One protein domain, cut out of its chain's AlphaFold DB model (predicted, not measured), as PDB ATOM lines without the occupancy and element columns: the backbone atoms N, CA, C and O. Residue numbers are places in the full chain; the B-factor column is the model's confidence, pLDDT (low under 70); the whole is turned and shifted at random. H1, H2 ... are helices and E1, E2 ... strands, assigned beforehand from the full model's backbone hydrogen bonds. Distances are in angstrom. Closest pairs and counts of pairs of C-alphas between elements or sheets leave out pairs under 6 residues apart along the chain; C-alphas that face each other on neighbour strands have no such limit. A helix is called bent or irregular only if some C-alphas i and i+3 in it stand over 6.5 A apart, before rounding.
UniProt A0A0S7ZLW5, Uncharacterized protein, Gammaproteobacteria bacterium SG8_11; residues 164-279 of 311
ATOM      1  N   GLU A 164     197.473 289.931 217.999       93.94
ATOM      2  CA  GLU A 164     198.270 290.952 218.679       93.94
ATOM      3  C   GLU A 164     197.407 292.170 219.013       93.94
ATOM      4  O   GLU A 164     197.422 292.642 220.147       93.94
ATOM      5  N   LEU A 165     196.579 292.616 218.068       93.81
ATOM      6  CA  LEU A 165     195.627 293.694 218.269       93.81
ATOM      7  C   LEU A 165     194.614 293.356 219.363       93.81
ATOM      8  O   LEU A 165     194.372 294.165 220.255       93.81
ATOM      9  N   ILE A 166     194.036 292.157 219.311       95.38
ATOM     10  CA  ILE A 166     193.064 291.691 220.301       95.38
ATOM     11  C   ILE A 166     193.683 291.684 221.698       95.38
ATOM     12  O   ILE A 166     193.124 292.273 222.627       95.38
ATOM     13  N   ASP A 167     194.867 291.093 221.841       94.38
ATOM     14  CA  ASP A 167     195.590 291.025 223.108       94.38
ATOM     15  C   ASP A 167     195.964 292.434 223.609       94.38
ATOM     16  O   ASP A 167     195.803 292.737 224.799       94.38
ATOM     17  N   LYS A 168     196.356 293.336 222.699       93.12
ATOM     18  CA  LYS A 168     196.710 294.731 223.002       93.12
ATOM     19  C   LYS A 168     195.544 295.533 223.590       93.12
ATOM     20  O   LYS A 168     195.780 296.376 224.453       93.12
ATOM     21  N   PHE A 169     194.296 295.228 223.235       93.62
ATOM     22  CA  PHE A 169     193.107 295.845 223.852       93.62
ATOM     23  C   PHE A 169     192.396 294.922 224.849       93.62
ATOM     24  O   PHE A 169     191.219 295.102 225.146       93.62
ATOM     25  N   GLY A 170     193.102 293.961 225.447       90.75
ATOM     26  CA  GLY A 170     192.581 293.211 226.596       90.75
ATOM     27  C   GLY A 170     191.753 291.976 226.239       90.75
ATOM     28  O   GLY A 170     190.956 291.514 227.060       90.75
ATOM     29  N   GLY A 171     191.946 291.409 225.048       92.50
ATOM     30  CA  GLY A 171     191.415 290.103 224.669       92.50
ATOM     31  C   GLY A 171     189.894 290.105 224.539       92.50
ATOM     32  O   GLY A 171     189.340 290.621 223.575       92.50
ATOM     33  N   LEU A 172     189.202 289.545 225.536       91.75
ATOM     34  CA  LEU A 172     187.733 289.491 225.557       91.75
ATOM     35  C   LEU A 172     187.071 290.876 225.591       91.75
ATOM     36  O   LEU A 172     185.927 291.001 225.172       91.75
ATOM     37  N   LEU A 173     187.787 291.894 226.073       91.12
ATOM     38  CA  LEU A 173     187.323 293.284 226.113       91.12
ATOM     39  C   LEU A 173     187.793 294.103 224.901       91.12
ATOM     40  O   LEU A 173     187.675 295.325 224.919       91.12
ATOM     41  N   PHE A 174     188.326 293.448 223.859       93.50
ATOM     42  CA  PHE A 174     188.952 294.092 222.702       93.50
ATOM     43  C   PHE A 174     188.138 295.270 222.154       93.50
ATOM     44  O   PHE A 174     188.645 296.387 222.134       93.50
ATOM     45  N   LEU A 175     186.887 295.040 221.735       90.00
ATOM     46  CA  LEU A 175     186.102 296.075 221.058       90.00
ATOM     47  C   LEU A 175     185.754 297.243 221.987       90.00
ATOM     48  O   LEU A 175     185.881 298.395 221.589       90.00
ATOM     49  N   GLU A 176     185.332 296.950 223.217       91.31
ATOM     50  CA  GLU A 176     184.975 297.971 224.210       91.31
ATOM     51  C   GLU A 176     186.172 298.878 224.509       91.31
ATOM     52  O   GLU A 176     186.083 300.102 224.413       91.31
ATOM     53  N   ASN A 177     187.321 298.263 224.784       93.50
ATOM     54  CA  ASN A 177     188.555 298.978 225.065       93.50
ATOM     55  C   ASN A 177     189.063 299.741 223.836       93.50
ATOM     56  O   ASN A 177     189.588 300.840 223.986       93.50
ATOM     57  N   PHE A 178     188.914 299.179 222.633       93.00
ATOM     58  CA  PHE A 178     189.299 299.829 221.384       93.00
ATOM     59  C   PHE A 178     188.464 301.084 221.108       93.00
ATOM     60  O   PHE A 178     189.036 302.139 220.846       93.00
ATOM     61  N   ILE A 179     187.134 301.000 221.227       90.56
ATOM     62  CA  ILE A 179     186.232 302.148 221.040       90.56
ATOM     63  C   ILE A 179     186.523 303.229 222.083       90.56
ATOM     64  O   ILE A 179     186.611 304.408 221.748       90.56
ATOM     65  N   MET A 180     186.700 302.834 223.348       90.69
ATOM     66  CA  MET A 180     187.008 303.784 224.417       90.69
ATOM     67  C   MET A 180     188.352 304.475 224.177       90.69
ATOM     68  O   MET A 180     188.453 305.691 224.312       90.69
ATOM     69  N   TYR A 181     189.377 303.717 223.788       91.38
ATOM     70  CA  TYR A 181     190.682 304.264 223.434       91.38
ATOM     71  C   TYR A 181     190.586 305.277 222.290       91.38
ATOM     72  O   TYR A 181     191.105 306.382 222.424       91.38
ATOM     73  N   ASP A 182     189.894 304.928 221.202       89.75
ATOM     74  CA  ASP A 182     189.716 305.826 220.059       89.75
ATOM     75  C   ASP A 182     189.049 307.142 220.477       89.75
ATOM     76  O   ASP A 182     189.544 308.225 220.166       89.75
ATOM     77  N   HIS A 183     187.986 307.052 221.282       88.06
ATOM     78  CA  HIS A 183     187.277 308.223 221.786       88.06
ATOM     79  C   HIS A 183     188.175 309.130 222.639       88.06
ATOM     80  O   HIS A 183     188.154 310.350 222.482       88.06
ATOM     81  N   LEU A 184     188.998 308.540 223.511       88.25
ATOM     82  CA  LEU A 184     189.921 309.276 224.377       88.25
ATOM     83  C   LEU A 184     191.103 309.891 223.602       88.25
ATOM     84  O   LEU A 184     191.626 310.927 224.007       88.25
ATOM     85  N   CYS A 185     191.517 309.293 222.481       84.81
ATOM     86  CA  CYS A 185     192.594 309.802 221.624       84.81
ATOM     87  C   CYS A 185     192.197 311.019 220.766       84.81
ATOM     88  O   CYS A 185     193.079 311.702 220.234       84.81
ATOM     89  N   LEU A 186     190.899 311.325 220.632       78.88
ATOM     90  CA  LEU A 186     190.428 312.546 219.961       78.88
ATOM     91  C   LEU A 186     190.837 313.820 220.717       78.88
ATOM     92  O   LEU A 186     190.981 314.887 220.114       78.88
ATOM     93  N   GLU A 187     191.062 313.716 222.024       66.88
ATOM     94  CA  GLU A 187     191.553 314.808 222.852       66.88
ATOM     95  C   GLU A 187     193.094 314.870 222.763       66.88
ATOM     96  O   GLU A 187     193.799 313.905 223.053       66.88
ATOM     97  N   LYS A 188     193.668 316.003 222.328       67.56
ATOM     98  CA  LYS A 188     195.133 316.176 222.225       67.56
ATOM     99  C   LYS A 188     195.636 317.400 223.000       67.56
ATOM    100  O   LYS A 188     195.138 318.498 222.744       67.56
ATOM    101  N   PRO A 189     196.701 317.276 223.826       60.62
ATOM    102  CA  PRO A 189     197.237 316.058 224.450       60.62
ATOM    103  C   PRO A 189     196.375 315.634 225.650       60.62
ATOM    104  O   PRO A 189     196.165 316.430 226.567       60.62
ATOM    105  N   ALA A 190     195.901 314.388 225.668       75.19
ATOM    106  CA  ALA A 190     195.045 313.904 226.741       75.19
ATOM    107  C   ALA A 190     195.853 313.210 227.841       75.19
ATOM    108  O   ALA A 190     196.177 312.021 227.787       75.19
ATOM    109  N   ILE A 191     196.226 314.011 228.836       89.38
ATOM    110  CA  ILE A 191     196.734 313.505 230.107       89.38
ATOM    111  C   ILE A 191     195.565 313.427 231.054       89.38
ATOM    112  O   ILE A 191     194.899 314.425 231.326       89.38
ATOM    113  N   PHE A 192     195.352 312.232 231.570       91.81
ATOM    114  CA  PHE A 192     194.226 311.921 232.417       91.81
ATOM    115  C   PHE A 192     194.698 311.747 233.854       91.81
ATOM    116  O   PHE A 192     195.662 311.024 234.126       91.81
ATOM    117  N   HIS A 193     193.991 312.397 234.775       93.50
ATOM    118  CA  HIS A 193     194.055 312.069 236.192       93.50
ATOM    119  C   HIS A 193     192.998 311.006 236.490       93.50
ATOM    120  O   HIS A 193     191.803 311.284 236.445       93.50
ATOM    121  N   ILE A 194     193.444 309.779 236.766       94.62
ATOM    122  CA  ILE A 194     192.594 308.618 237.046       94.62
ATOM    123  C   ILE A 194     192.937 308.076 238.448       94.62
ATOM    124  O   ILE A 194     193.880 307.279 238.601       94.62
ATOM    125  N   PRO A 195     192.185 308.504 239.483       93.94
ATOM    126  CA  PRO A 195     192.313 308.005 240.851       93.94
ATOM    127  C   PRO A 195     192.177 306.483 240.964       93.94
ATOM    128  O   PRO A 195     191.645 305.814 240.077       93.94
ATOM    129  N   LYS A 196     192.660 305.912 242.073       92.44
ATOM    130  CA  LYS A 196     192.643 304.452 242.301       92.44
ATOM    131  C   LYS A 196     191.239 303.845 242.361       92.44
ATOM    132  O   LYS A 196     191.078 302.677 242.028       92.44
ATOM    133  N   ASP A 197     190.264 304.615 242.815       93.75
ATOM    134  CA  ASP A 197     188.858 304.241 242.971       93.75
ATOM    135  C   ASP A 197     188.008 304.545 241.727       93.75
ATOM    136  O   ASP A 197     186.818 304.245 241.706       93.75
ATOM    137  N   ASN A 198     188.609 305.102 240.671       94.62
ATOM    138  CA  ASN A 198     187.916 305.388 239.422       94.62
ATOM    139  C   ASN A 198     187.589 304.094 238.648       94.62
ATOM    140  O   ASN A 198     188.439 303.218 238.496       94.62
ATOM    141  N   GLU A 199     186.384 303.990 238.086       92.38
ATOM    142  CA  GLU A 199     185.936 302.809 237.329       92.38
ATOM    143  C   GLU A 199     186.800 302.527 236.083       92.38
ATOM    144  O   GLU A 199     187.052 301.372 235.738       92.38
ATOM    145  N   LEU A 200     187.342 303.575 235.452       91.62
ATOM    146  CA  LEU A 200     188.229 303.474 234.290       91.62
ATOM    147  C   LEU A 200     189.666 303.093 234.667       91.62
ATOM    148  O   LEU A 200     190.496 302.860 233.787       91.62
ATOM    149  N   ARG A 201     189.993 302.995 235.960       94.38
ATOM    150  CA  ARG A 201     191.354 302.708 236.429       94.38
ATOM    151  C   ARG A 201     191.931 301.448 235.794       94.38
ATOM    152  O   ARG A 201     193.052 301.459 235.289       94.38
ATOM    153  N   ARG A 202     191.139 300.376 235.769       92.81
ATOM    154  CA  ARG A 202     191.543 299.083 235.203       92.81
ATOM    155  C   ARG A 202     191.808 299.162 233.697       92.81
ATOM    156  O   ARG A 202     192.696 298.470 233.197       92.81
ATOM    157  N   LEU A 203     191.048 299.991 232.982       93.69
ATOM    158  CA  LEU A 203     191.231 300.220 231.552       93.69
ATOM    159  C   LEU A 203     192.587 300.880 231.285       93.69
ATOM    160  O   LEU A 203     193.389 300.349 230.523       93.69
ATOM    161  N   PHE A 204     192.875 301.983 231.975       94.69
ATOM    162  CA  PHE A 204     194.141 302.700 231.830       94.69
ATOM    163  C   PHE A 204     195.349 301.851 232.238       94.69
ATOM    164  O   PHE A 204     196.360 301.858 231.544       94.69
ATOM    165  N   GLU A 205     195.240 301.048 233.297       94.38
ATOM    166  CA  GLU A 205     196.295 300.093 233.666       94.38
ATOM    167  C   GLU A 205     196.503 299.009 232.598       94.38
ATOM    168  O   GLU A 205     197.638 298.606 232.334       94.38
ATOM    169  N   THR A 206     195.429 298.568 231.936       93.62
ATOM    170  CA  THR A 206     195.515 297.650 230.789       93.62
ATOM    171  C   THR A 206     196.213 298.322 229.607       93.62
ATOM    172  O   THR A 206     197.113 297.726 229.016       93.62
ATOM    173  N   PHE A 207     195.877 299.578 229.304       94.62
ATOM    174  CA  PHE A 207     196.559 300.357 228.270       94.62
ATOM    175  C   PHE A 207     198.041 300.548 228.579       94.62
ATOM    176  O   PHE A 207     198.869 300.343 227.693       94.62
ATOM    177  N   THR A 208     198.403 300.852 229.827       95.06
ATOM    178  CA  THR A 208     199.808 300.958 230.237       95.06
ATOM    179  C   THR A 208     200.543 299.637 230.060       95.06
ATOM    180  O   THR A 208     201.603 299.599 229.437       95.06
ATOM    181  N   LYS A 209     199.960 298.530 230.533       95.12
ATOM    182  CA  LYS A 209     200.546 297.190 230.387       95.12
ATOM    183  C   LYS A 209     200.795 296.815 228.922       95.12
ATOM    184  O   LYS A 209     201.781 296.142 228.629       95.12
ATOM    185  N   ASN A 210     199.917 297.252 228.027       93.69
ATOM    186  CA  ASN A 210     199.943 296.898 226.611       93.69
ATOM    187  C   ASN A 210     200.612 297.966 225.722       93.69
ATOM    188  O   ASN A 210     200.552 297.874 224.495       93.69
ATOM    189  N   GLY A 211     201.248 298.981 226.319       92.62
ATOM    190  CA  GLY A 211     201.980 300.025 225.593       92.62
ATOM    191  C   GLY A 211     201.102 301.032 224.838       92.62
ATOM    192  O   GLY A 211     201.599 301.721 223.954       92.62
ATOM    193  N   LEU A 212     199.812 301.115 225.169       92.88
ATOM    194  CA  LEU A 212     198.862 302.118 224.661       92.88
ATOM    195  C   LEU A 212     198.832 303.392 225.526       92.88
ATOM    196  O   LEU A 212     198.260 304.406 225.133       92.88
ATOM    197  N   ALA A 213     199.433 303.347 226.717       94.38
ATOM    198  CA  ALA A 213     199.544 304.490 227.612       94.38
ATOM    199  C   ALA A 213     200.872 304.483 228.376       94.38
ATOM    200  O   ALA A 213     201.441 303.432 228.661       94.38
ATOM    201  N   LEU A 214     201.330 305.663 228.774       95.06
ATOM    202  CA  LEU A 214     202.400 305.859 229.747       95.06
ATOM    203  C   LEU A 214     201.787 306.220 231.101       95.06
ATOM    204  O   LEU A 214     200.736 306.860 231.151       95.06
ATOM    205  N   GLN A 215     202.442 305.833 232.196       95.88
ATOM    206  CA  GLN A 215     201.966 306.119 233.549       95.88
ATOM    207  C   GLN A 215     203.032 306.845 234.370       95.88
ATOM    208  O   GLN A 215     204.202 306.465 234.409       95.88
ATOM    209  N   GLY A 216     202.613 307.885 235.087       93.00
ATOM    210  CA  GLY A 216     203.424 308.556 236.092       93.00
ATOM    211  C   GLY A 216     204.792 309.002 235.599       93.00
ATOM    212  O   GLY A 216     204.897 309.918 234.792       93.00
ATOM    213  N   LYS A 217     205.860 308.411 236.144       90.50
ATOM    214  CA  LYS A 217     207.237 308.859 235.876       90.50
ATOM    215  C   LYS A 217     207.706 308.577 234.449       90.50
ATOM    216  O   LYS A 217     208.631 309.252 234.009       90.50
ATOM    217  N   ASP A 218     207.054 307.653 233.749       94.06
ATOM    218  CA  ASP A 218     207.339 307.375 232.339       94.06
ATOM    219  C   ASP A 218     206.834 308.508 231.427       94.06
ATOM    220  O   ASP A 218     207.246 308.626 230.278       94.06
ATOM    221  N   ILE A 219     205.980 309.391 231.959       94.56
ATOM    222  CA  ILE A 219     205.504 310.607 231.302       94.56
ATOM    223  C   ILE A 219     206.482 311.758 231.594       94.56
ATOM    224  O   ILE A 219     206.859 312.006 232.752       94.56
ATOM    225  N   SER A 220     206.851 312.522 230.558       93.19
ATOM    226  CA  SER A 220     207.722 313.692 230.715       93.19
ATOM    227  C   SER A 220     207.132 314.689 231.725       93.19
ATOM    228  O   SER A 220     205.914 314.815 231.852       93.19
ATOM    229  N   LEU A 221     207.970 315.401 232.491       93.75
ATOM    230  CA  LEU A 221     207.463 316.377 233.469       93.75
ATOM    231  C   LEU A 221     206.633 317.472 232.789       93.75
ATOM    232  O   LEU A 221     205.587 317.855 233.306       93.75
ATOM    233  N   ARG A 222     207.092 317.937 231.621       93.69
ATOM    234  CA  ARG A 222     206.374 318.916 230.804       93.69
ATOM    235  C   ARG A 222     204.960 318.444 230.514       93.69
ATOM    236  O   ARG A 222     204.028 319.204 230.747       93.69
ATOM    237  N   ASP A 223     204.824 317.205 230.052       92.44
ATOM    238  CA  ASP A 223     203.528 316.601 229.781       92.44
ATOM    239  C   ASP A 223     202.743 316.501 231.082       92.44
ATOM    240  O   ASP A 223     201.699 317.124 231.181       92.44
ATOM    241  N   ARG A 224     203.261 315.867 232.138       93.38
ATOM    242  CA  ARG A 224     202.532 315.733 233.414       93.38
ATOM    243  C   ARG A 224     201.959 317.051 233.946       93.38
ATOM    244  O   ARG A 224     200.856 317.047 234.477       93.38
ATOM    245  N   LEU A 225     202.659 318.174 233.782       93.75
ATOM    246  CA  LEU A 225     202.175 319.497 234.190       93.75
ATOM    247  C   LEU A 225     200.949 319.979 233.389       93.75
ATOM    248  O   LEU A 225     200.173 320.777 233.907       93.75
ATOM    249  N   TYR A 226     200.713 319.491 232.168       92.31
ATOM    250  CA  TYR A 226     199.508 319.812 231.389       92.31
ATOM    251  C   TYR A 226     198.209 319.308 232.024       92.31
ATOM    252  O   TYR A 226     197.150 319.776 231.609       92.31
ATOM    253  N   VAL A 227     198.254 318.428 233.030       92.00
ATOM    254  CA  VAL A 227     197.054 318.060 233.802       92.00
ATOM    255  C   VAL A 227     196.486 319.256 234.583       92.00
ATOM    256  O   VAL A 227     195.284 319.339 234.816       92.00
ATOM    257  N   LEU A 228     197.337 320.219 234.949       92.44
ATOM    258  CA  LEU A 228     196.946 321.424 235.677       92.44
ATOM    259  C   LEU A 228     196.298 322.448 234.737       92.44
ATOM    260  O   LEU A 228     196.630 322.543 233.550       92.44
ATOM    261  N   ASN A 229     195.379 323.257 235.257       92.94
ATOM    262  CA  ASN A 229     194.889 324.438 234.547       92.94
ATOM    263  C   ASN A 229     195.920 325.594 234.614       92.94
ATOM    264  O   ASN A 229     196.943 325.495 235.291       92.94
ATOM    265  N   LEU A 230     195.695 326.684 233.867       94.62
ATOM    266  CA  LEU A 230     196.667 327.788 233.805       94.62
ATOM    267  C   LEU A 230     196.870 328.476 235.164       94.62
ATOM    268  O   LEU A 230     197.997 328.831 235.486       94.62
ATOM    269  N   GLU A 231     195.813 328.632 235.960       94.81
ATOM    270  CA  GLU A 231     195.877 329.256 237.289       94.81
ATOM    271  C   GLU A 231     196.742 328.428 238.246       94.81
ATOM    272  O   GLU A 231     197.692 328.942 238.831       94.81
ATOM    273  N   GLN A 232     196.512 327.115 238.297       94.81
ATOM    274  CA  GLN A 232     197.325 326.173 239.068       94.81
ATOM    275  C   GLN A 232     198.796 326.191 238.633       94.81
ATOM    276  O   GLN A 232     199.695 326.104 239.467       94.81
ATOM    277  N   LEU A 233     199.062 326.323 237.329       95.88
ATOM    278  CA  LEU A 233     200.428 326.467 236.818       95.88
ATOM    279  C   LEU A 233     201.064 327.794 237.250       95.88
ATOM    280  O   LEU A 233     202.255 327.817 237.551       95.88
ATOM    281  N   GLN A 234     200.304 328.890 237.301       95.44
ATOM    282  CA  GLN A 234     200.806 330.166 237.818       95.44
ATOM    283  C   GLN A 234     201.120 330.093 239.314       95.44
ATOM    284  O   GLN A 234     202.144 330.623 239.743       95.44
ATOM    285  N   ASP A 235     200.286 329.426 240.105       94.44
ATOM    286  CA  ASP A 235     200.525 329.290 241.543       94.44
ATOM    287  C   ASP A 235     201.749 328.417 241.828       94.44
ATOM    288  O   ASP A 235     202.638 328.829 242.575       94.44
ATOM    289  N   LEU A 236     201.891 327.297 241.114       95.31
ATOM    290  CA  LEU A 236     203.090 326.460 241.188       95.31
ATOM    291  C   LEU A 236     204.349 327.244 240.775       95.31
ATOM    292  O   LEU A 236     205.404 327.104 241.392       95.31
ATOM    293  N   ALA A 237     204.241 328.126 239.778       95.50
ATOM    294  CA  ALA A 237     205.331 328.995 239.342       95.50
ATOM    295  C   ALA A 237     205.773 330.003 240.408       95.50
ATOM    296  O   ALA A 237     206.977 330.186 240.607       95.50
ATOM    297  N   LYS A 238     204.823 330.599 241.137       94.19
ATOM    298  CA  LYS A 238     205.124 331.478 242.276       94.19
ATOM    299  C   LYS A 238     205.855 330.714 243.381       94.19
ATOM    300  O   LYS A 238     206.833 331.232 243.919       94.19
ATOM    301  N   GLU A 239     205.443 329.479 243.676       93.94
ATOM    302  CA  GLU A 239     206.107 328.631 244.678       93.94
ATOM    303  C   GLU A 239     207.571 328.333 244.319       93.94
ATOM    304  O   GLU A 239     208.446 328.363 245.187       93.94
ATOM    305  N   VAL A 240     207.870 328.137 243.030       94.31
ATOM    306  CA  VAL A 240     209.250 327.965 242.535       94.31
ATOM    307  C   VAL A 240     209.954 329.285 242.185       94.31
ATOM    308  O   VAL A 240     211.023 329.272 241.577       94.31
ATOM    309  N   LYS A 241     209.403 330.428 242.616       94.12
ATOM    310  CA  LYS A 241     209.971 331.781 242.460       94.12
ATOM    311  C   LYS A 241     210.117 332.262 241.011       94.12
ATOM    312  O   LYS A 241     210.933 333.142 240.733       94.12
ATOM    313  N   ILE A 242     209.314 331.742 240.085       92.50
ATOM    314  CA  ILE A 242     209.133 332.364 238.772       92.50
ATOM    315  C   ILE A 242     208.172 333.544 238.942       92.50
ATOM    316  O   ILE A 242     207.030 333.376 239.356       92.50
ATOM    317  N   THR A 243     208.631 334.749 238.607       87.94
ATOM    318  CA  THR A 243     207.859 335.994 238.773       87.94
ATOM    319  C   THR A 243     207.104 336.429 237.521       87.94
ATOM    320  O   THR A 243     206.278 337.334 237.596       87.94
ATOM    321  N   ARG A 244     207.383 335.815 236.364       91.12
ATOM    322  CA  ARG A 244     206.649 336.103 235.125       91.12
ATOM    323  C   ARG A 244     205.295 335.402 235.118       91.12
ATOM    324  O   ARG A 244     205.188 334.251 235.531       91.12
ATOM    325  N   GLU A 245     204.298 336.074 234.564       92.69
ATOM    326  CA  GLU A 245     203.013 335.463 234.245       92.69
ATOM    327  C   GLU A 245     203.074 334.769 232.884       92.69
ATOM    328  O   GLU A 245     203.722 335.245 231.949       92.69
ATOM    329  N   PHE A 246     202.374 333.644 232.772       95.19
ATOM    330  CA  PHE A 246     202.278 332.883 231.532       95.19
ATOM    331  C   PHE A 246     200.974 333.188 230.811       95.19
ATOM    332  O   PHE A 246     199.913 333.242 231.435       95.19
ATOM    333  N   LYS A 247     201.038 333.309 229.483       93.50
ATOM    334  CA  LYS A 247     199.852 333.600 228.661       93.50
ATOM    335  C   LYS A 247     199.039 332.355 228.322       93.50
ATOM    336  O   LYS A 247     197.871 332.461 227.968       93.50
ATOM    337  N   ASN A 248     199.660 331.180 228.358       93.88
ATOM    338  CA  ASN A 248     199.018 329.917 228.018       93.88
ATOM    339  C   ASN A 248     199.686 328.737 228.739       93.88
ATOM    340  O   ASN A 248     200.810 328.844 229.235       93.88
ATOM    341  N   LYS A 249     198.990 327.591 228.768       93.25
ATOM    342  CA  LYS A 249     199.479 326.366 229.419       93.25
ATOM    343  C   LYS A 249     200.811 325.895 228.840       93.25
ATOM    344  O   LYS A 249     201.679 325.500 229.601       93.25
ATOM    345  N   ALA A 250     200.992 325.961 227.522       92.75
ATOM    346  CA  ALA A 250     202.189 325.433 226.872       92.75
ATOM    347  C   ALA A 250     203.473 326.170 227.272       92.75
ATOM    348  O   ALA A 250     204.515 325.545 227.459       92.75
ATOM    349  N   GLU A 251     203.388 327.490 227.423       94.69
ATOM    350  CA  GLU A 251     204.477 328.319 227.928       94.69
ATOM    351  C   GLU A 251     204.791 327.985 229.392       94.69
ATOM    352  O   GLU A 251     205.954 327.788 229.751       94.69
ATOM    353  N   ALA A 252     203.750 327.878 230.222       95.19
ATOM    354  CA  ALA A 252     203.880 327.595 231.645       95.19
ATOM    355  C   ALA A 252     204.495 326.215 231.911       95.19
ATOM    356  O   ALA A 252     205.458 326.103 232.670       95.19
ATOM    357  N   THR A 253     203.990 325.165 231.257       94.44
ATOM    358  CA  THR A 253     204.498 323.799 231.437       94.44
ATOM    359  C   THR A 253     205.929 323.656 230.937       94.44
ATOM    360  O   THR A 253     206.726 322.994 231.595       94.44
ATOM    361  N   ALA A 254     206.292 324.309 229.826       94.50
ATOM    362  CA  ALA A 254     207.666 324.317 229.329       94.50
ATOM    363  C   ALA A 254     208.625 324.997 230.316       94.50
ATOM    364  O   ALA A 254     209.683 324.455 230.612       94.50
ATOM    365  N   ALA A 255     208.243 326.150 230.872       94.94
ATOM    366  CA  ALA A 255     209.063 326.863 231.847       94.94
ATOM    367  C   ALA A 255     209.252 326.082 233.155       94.94
ATOM    368  O   ALA A 255     210.350 326.029 233.700       94.94
ATOM    369  N   LEU A 256     208.169 325.489 233.660       95.62
ATOM    370  CA  LEU A 256     208.166 324.734 234.908       95.62
ATOM    371  C   LEU A 256     208.897 323.394 234.789       95.62
ATOM    372  O   LEU A 256     209.458 322.932 235.782       95.62
ATOM    373  N   ALA A 257     208.914 322.784 233.600       95.31
ATOM    374  CA  ALA A 257     209.601 321.519 233.354       95.31
ATOM    375  C   ALA A 257     211.128 321.608 233.518       95.31
ATOM    376  O   ALA A 257     211.751 320.612 233.876       95.31
ATOM    377  N   GLU A 258     211.715 322.791 233.322       95.00
ATOM    378  CA  GLU A 258     213.151 323.041 233.519       95.00
ATOM    379  C   GLU A 258     213.547 323.121 235.004       95.00
ATOM    380  O   GLU A 258     214.732 323.127 235.341       95.00
ATOM    381  N   ILE A 259     212.570 323.186 235.914       95.19
ATOM    382  CA  ILE A 259     212.807 323.313 237.351       95.19
ATOM    383  C   ILE A 259     212.503 321.974 238.046       95.19
ATOM    384  O   ILE A 259     211.337 321.587 238.157       95.19
ATOM    385  N   PRO A 260     213.513 321.277 238.607       89.44
ATOM    386  CA  PRO A 260     213.313 319.972 239.239       89.44
ATOM    387  C   PRO A 260     212.286 319.967 240.383       89.44
ATOM    388  O   PRO A 260     211.541 318.997 240.541       89.44
ATOM    389  N   SER A 261     212.202 321.052 241.166       93.25
ATOM    390  CA  SER A 261     211.241 321.166 242.274       93.25
ATOM    391  C   SER A 261     209.785 321.156 241.809       93.25
ATOM    392  O   SER A 261     208.920 320.723 242.569       93.25
ATOM    393  N   SER A 262     209.500 321.528 240.556       94.06
ATOM    394  CA  SER A 262     208.147 321.469 239.992       94.06
ATOM    395  C   SER A 262     207.586 320.047 239.984       94.06
ATOM    396  O   SER A 262     206.397 319.857 240.211       94.06
ATOM    397  N   SER A 263     208.428 319.022 239.784       91.75
ATOM    398  CA  SER A 263     207.966 317.629 239.855       91.75
ATOM    399  C   SER A 263     207.556 317.223 241.269       91.75
ATOM    400  O   SER A 263     206.693 316.355 241.418       91.75
ATOM    401  N   VAL A 264     208.195 317.791 242.295       91.69
ATOM    402  CA  VAL A 264     207.871 317.506 243.698       91.69
ATOM    403  C   VAL A 264     206.533 318.145 244.042       91.69
ATOM    404  O   VAL A 264     205.656 317.450 244.540       91.69
ATOM    405  N   LEU A 265     206.351 319.420 243.685       92.94
ATOM    406  CA  LEU A 265     205.092 320.143 243.881       92.94
ATOM    407  C   LEU A 265     203.937 319.506 243.108       92.94
ATOM    408  O   LEU A 265     202.863 319.305 243.652       92.94
ATOM    409  N   LEU A 266     204.154 319.080 241.863       93.81
ATOM    410  CA  LEU A 266     203.111 318.362 241.131       93.81
ATOM    411  C   LEU A 266     202.685 317.078 241.859       93.81
ATOM    412  O   LEU A 266     201.504 316.749 241.878       93.81
ATOM    413  N   SER A 267     203.633 316.379 242.489       90.94
ATOM    414  CA  SER A 267     203.359 315.131 243.209       90.94
ATOM    415  C   SER A 267     202.575 315.333 244.513       90.94
ATOM    416  O   SER A 267     202.024 314.359 245.022       90.94
ATOM    417  N   THR A 268     202.524 316.554 245.065       90.88
ATOM    418  CA  THR A 268     201.668 316.867 246.225       90.88
ATOM    419  C   THR A 268     200.218 317.119 245.817       90.88
ATOM    420  O   THR A 268     199.325 316.920 246.636       90.88
ATOM    421  N   ILE A 269     199.985 317.516 244.561       91.62
ATOM    422  CA  ILE A 269     198.652 317.753 243.993       91.62
ATOM    423  C   ILE A 269     198.094 316.459 243.391       91.62
ATOM    424  O   ILE A 269     196.980 316.055 243.710       91.62
ATOM    425  N   TYR A 270     198.885 315.794 242.544       91.50
ATOM    426  CA  TYR A 270     198.508 314.563 241.856       91.50
ATOM    427  C   TYR A 270     199.558 313.473 242.075       91.50
ATOM    428  O   TYR A 270     200.707 313.622 241.640       91.50
ATOM    429  N   PRO A 271     199.194 312.330 242.682       92.00
ATOM    430  CA  PRO A 271     200.086 311.186 242.761       92.00
ATOM    431  C   PRO A 271     200.520 310.743 241.361       92.00
ATOM    432  O   PRO A 271     199.691 310.527 240.479       92.00
ATOM    433  N   ALA A 272     201.822 310.526 241.154       88.88
ATOM    434  CA  ALA A 272     202.332 310.103 239.847       88.88
ATOM    435  C   ALA A 272     201.651 308.814 239.340       88.88
ATOM    436  O   ALA A 272     201.410 308.674 238.150       88.88
ATOM    437  N   SER A 273     201.273 307.897 240.236       91.56
ATOM    438  CA  SER A 273     200.554 306.661 239.890       91.56
ATOM    439  C   SER A 273     199.129 306.866 239.357       91.56
ATOM    440  O   SER A 273     198.468 305.887 239.015       91.56
ATOM    441  N   GLU A 274     198.611 308.090 239.364       95.00
ATOM    442  CA  GLU A 274     197.263 308.442 238.903       95.00
ATOM    443  C   GLU A 274     197.282 309.260 237.615       95.00
ATOM    444  O   GLU A 274     196.225 309.575 237.083       95.00
ATOM    445  N   LEU A 275     198.466 309.590 237.098       95.50
ATOM    446  CA  LEU A 275     198.608 310.290 235.832       95.50
ATOM    447  C   LEU A 275     198.867 309.287 234.716       95.50
ATOM    448  O   LEU A 275     199.810 308.496 234.796       95.50
ATOM    449  N   PHE A 276     198.053 309.369 233.672       95.88
ATOM    450  CA  PHE A 276     198.167 308.549 232.477       95.88
ATOM    451  C   PHE A 276     198.224 309.439 231.242       95.88
ATOM    452  O   PHE A 276     197.495 310.422 231.146       95.88
ATOM    453  N   LEU A 277     199.081 309.086 230.293       93.75
ATOM    454  CA  LEU A 277     199.157 309.720 228.982       93.75
ATOM    455  C   LEU A 277     198.882 308.651 227.932       93.75
ATOM    456  O   LEU A 277     199.636 307.683 227.850       93.75
ATOM    457  N   LEU A 278     197.828 308.820 227.135       92.06
ATOM    458  CA  LEU A 278     197.590 307.932 225.998       92.06
ATOM    459  C   LEU A 278     198.628 308.188 224.905       92.06
ATOM    460  O   LEU A 278     198.959 309.333 224.594       92.06
ATOM    461  N   VAL A 279     199.151 307.108 224.336       89.56
ATOM    462  CA  VAL A 279     200.100 307.165 223.225       89.56
ATOM    463  C   VAL A 279     199.292 307.146 221.940       89.56
ATOM    464  O   VAL A 279     198.651 306.147 221.669       89.56
TER     465      VAL A 279
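This is residues 164 to 279 of the 311 residues of an uncharacterized protein of Gammaproteobacteria bacterium SG8_11 (UniProt A0A0S7ZLW5). The printed part is a rod in which a small three-stranded sheet of E1, E3 and E2 lies between two helical ends, with H1 and H2 making one end and a loose cluster of H4, H5, H6 and H7 making the other. H3 covers part of one face of the sheet, over E3 and E2, and the printed part comes back from the cluster to end just after E3, the inner strand. There are 116 residues printed, with seven named helices and three named strands, in the order H1, H2, E1, H3, E2, H4, H5, H6, H7, E3. The sheet runs E1, E3, E2, with antiparallel neighbours, and the class is mostly helix. The whole is only just compact, close to loose, with a radius of gyration of the C-alphas of 15.7 A, and its C-alphas span 52 by 23 by 21 A.

The sheet has E3, residues 275 to 278, as its inner strand, with E1, residues 191 to 193, and E2, residues 213 to 215, as edge strands. E1 and E3 are antiparallel at 145 degrees, with N 192 and O 276 within hydrogen-bond range at 2.8 A. E3 and E2 are antiparallel at 161 degrees, with N 214 and O 277 at 2.8 A and N 277 and O 214 at 2.9 A. H3, residues 201 to 209, is on the sheet at a height over the sheet of 8.6 A. It lies over E3 and E2 and runs across the strands, at 69 degrees to E2 on the local plane; its closest C-alphas to E2 are those of Phe 207 and Ala 213, 5.1 A apart. E1, H3 and E2 form a split strand-helix-strand unit, two strands running the same way with a helix between them in the chain and E3 between them in the sheet; its crossover is right-handed. H2, residues 171 to 185, only grazes the sheet with residues 181 to 185. H2 and H3 are close but not clearly touching, about perpendicular at 85 degrees, with the C-alphas of Asn 177 and Leu 203 closest at 7.1 A. H1, residues 164 to 168, and H2 touch only at the corner, H2 with residues 172 to 174 alone; the closest C-alphas are those of Ile 166 and Phe 174, 5.3 A apart. H4, residues 221 to 225, only grazes the sheet with residues 223 to 225. H4 touches H6, residues 249 to 257, with the C-alphas of Arg 222 and Ala 257 closest at 4.9 A. H5, residues 230 to 239, touches H6 at a shallow tilt of 27 degrees, the same way, with the C-alphas of Leu 230 and Lys 249 closest at 5.4 A. H7, residues 260 to 269, is close to H6 but not clearly touching, at a steep tilt of 63 degrees, opposite ways; the closest C-alphas are those of Leu 256 and Ser 262, 6.0 A apart. In H1, H3, H4, H5 and H6 every O i to N i+4 pair is within hydrogen-bond range; in H2 it is 9 of 11 and in H7 4 of 6.

H1 begins at C-alpha 164, (198.270, 290.952, 218.679). H2 is 20.0 A long and irregular: C-alphas 172 and 175 are 8.1 A apart. H3 is 12.3 A long, H5 14.4 A, H6 11.9 A and H7 15.6 A. H7 ends at C-alpha 269, (198.652, 317.753, 243.993). E3, 10.2 A long, ends at C-alpha 278, (197.590, 307.932, 225.998).

The two C-alphas farthest apart are those of Leu 172 and Thr 243, 52.4 A. The printed part has no cut and no long link; E1 to H3 and H5 to H6 are short, and the others are tight. The mean pLDDT of the printed part is 92.1, and residues 187 to 189 are under 70.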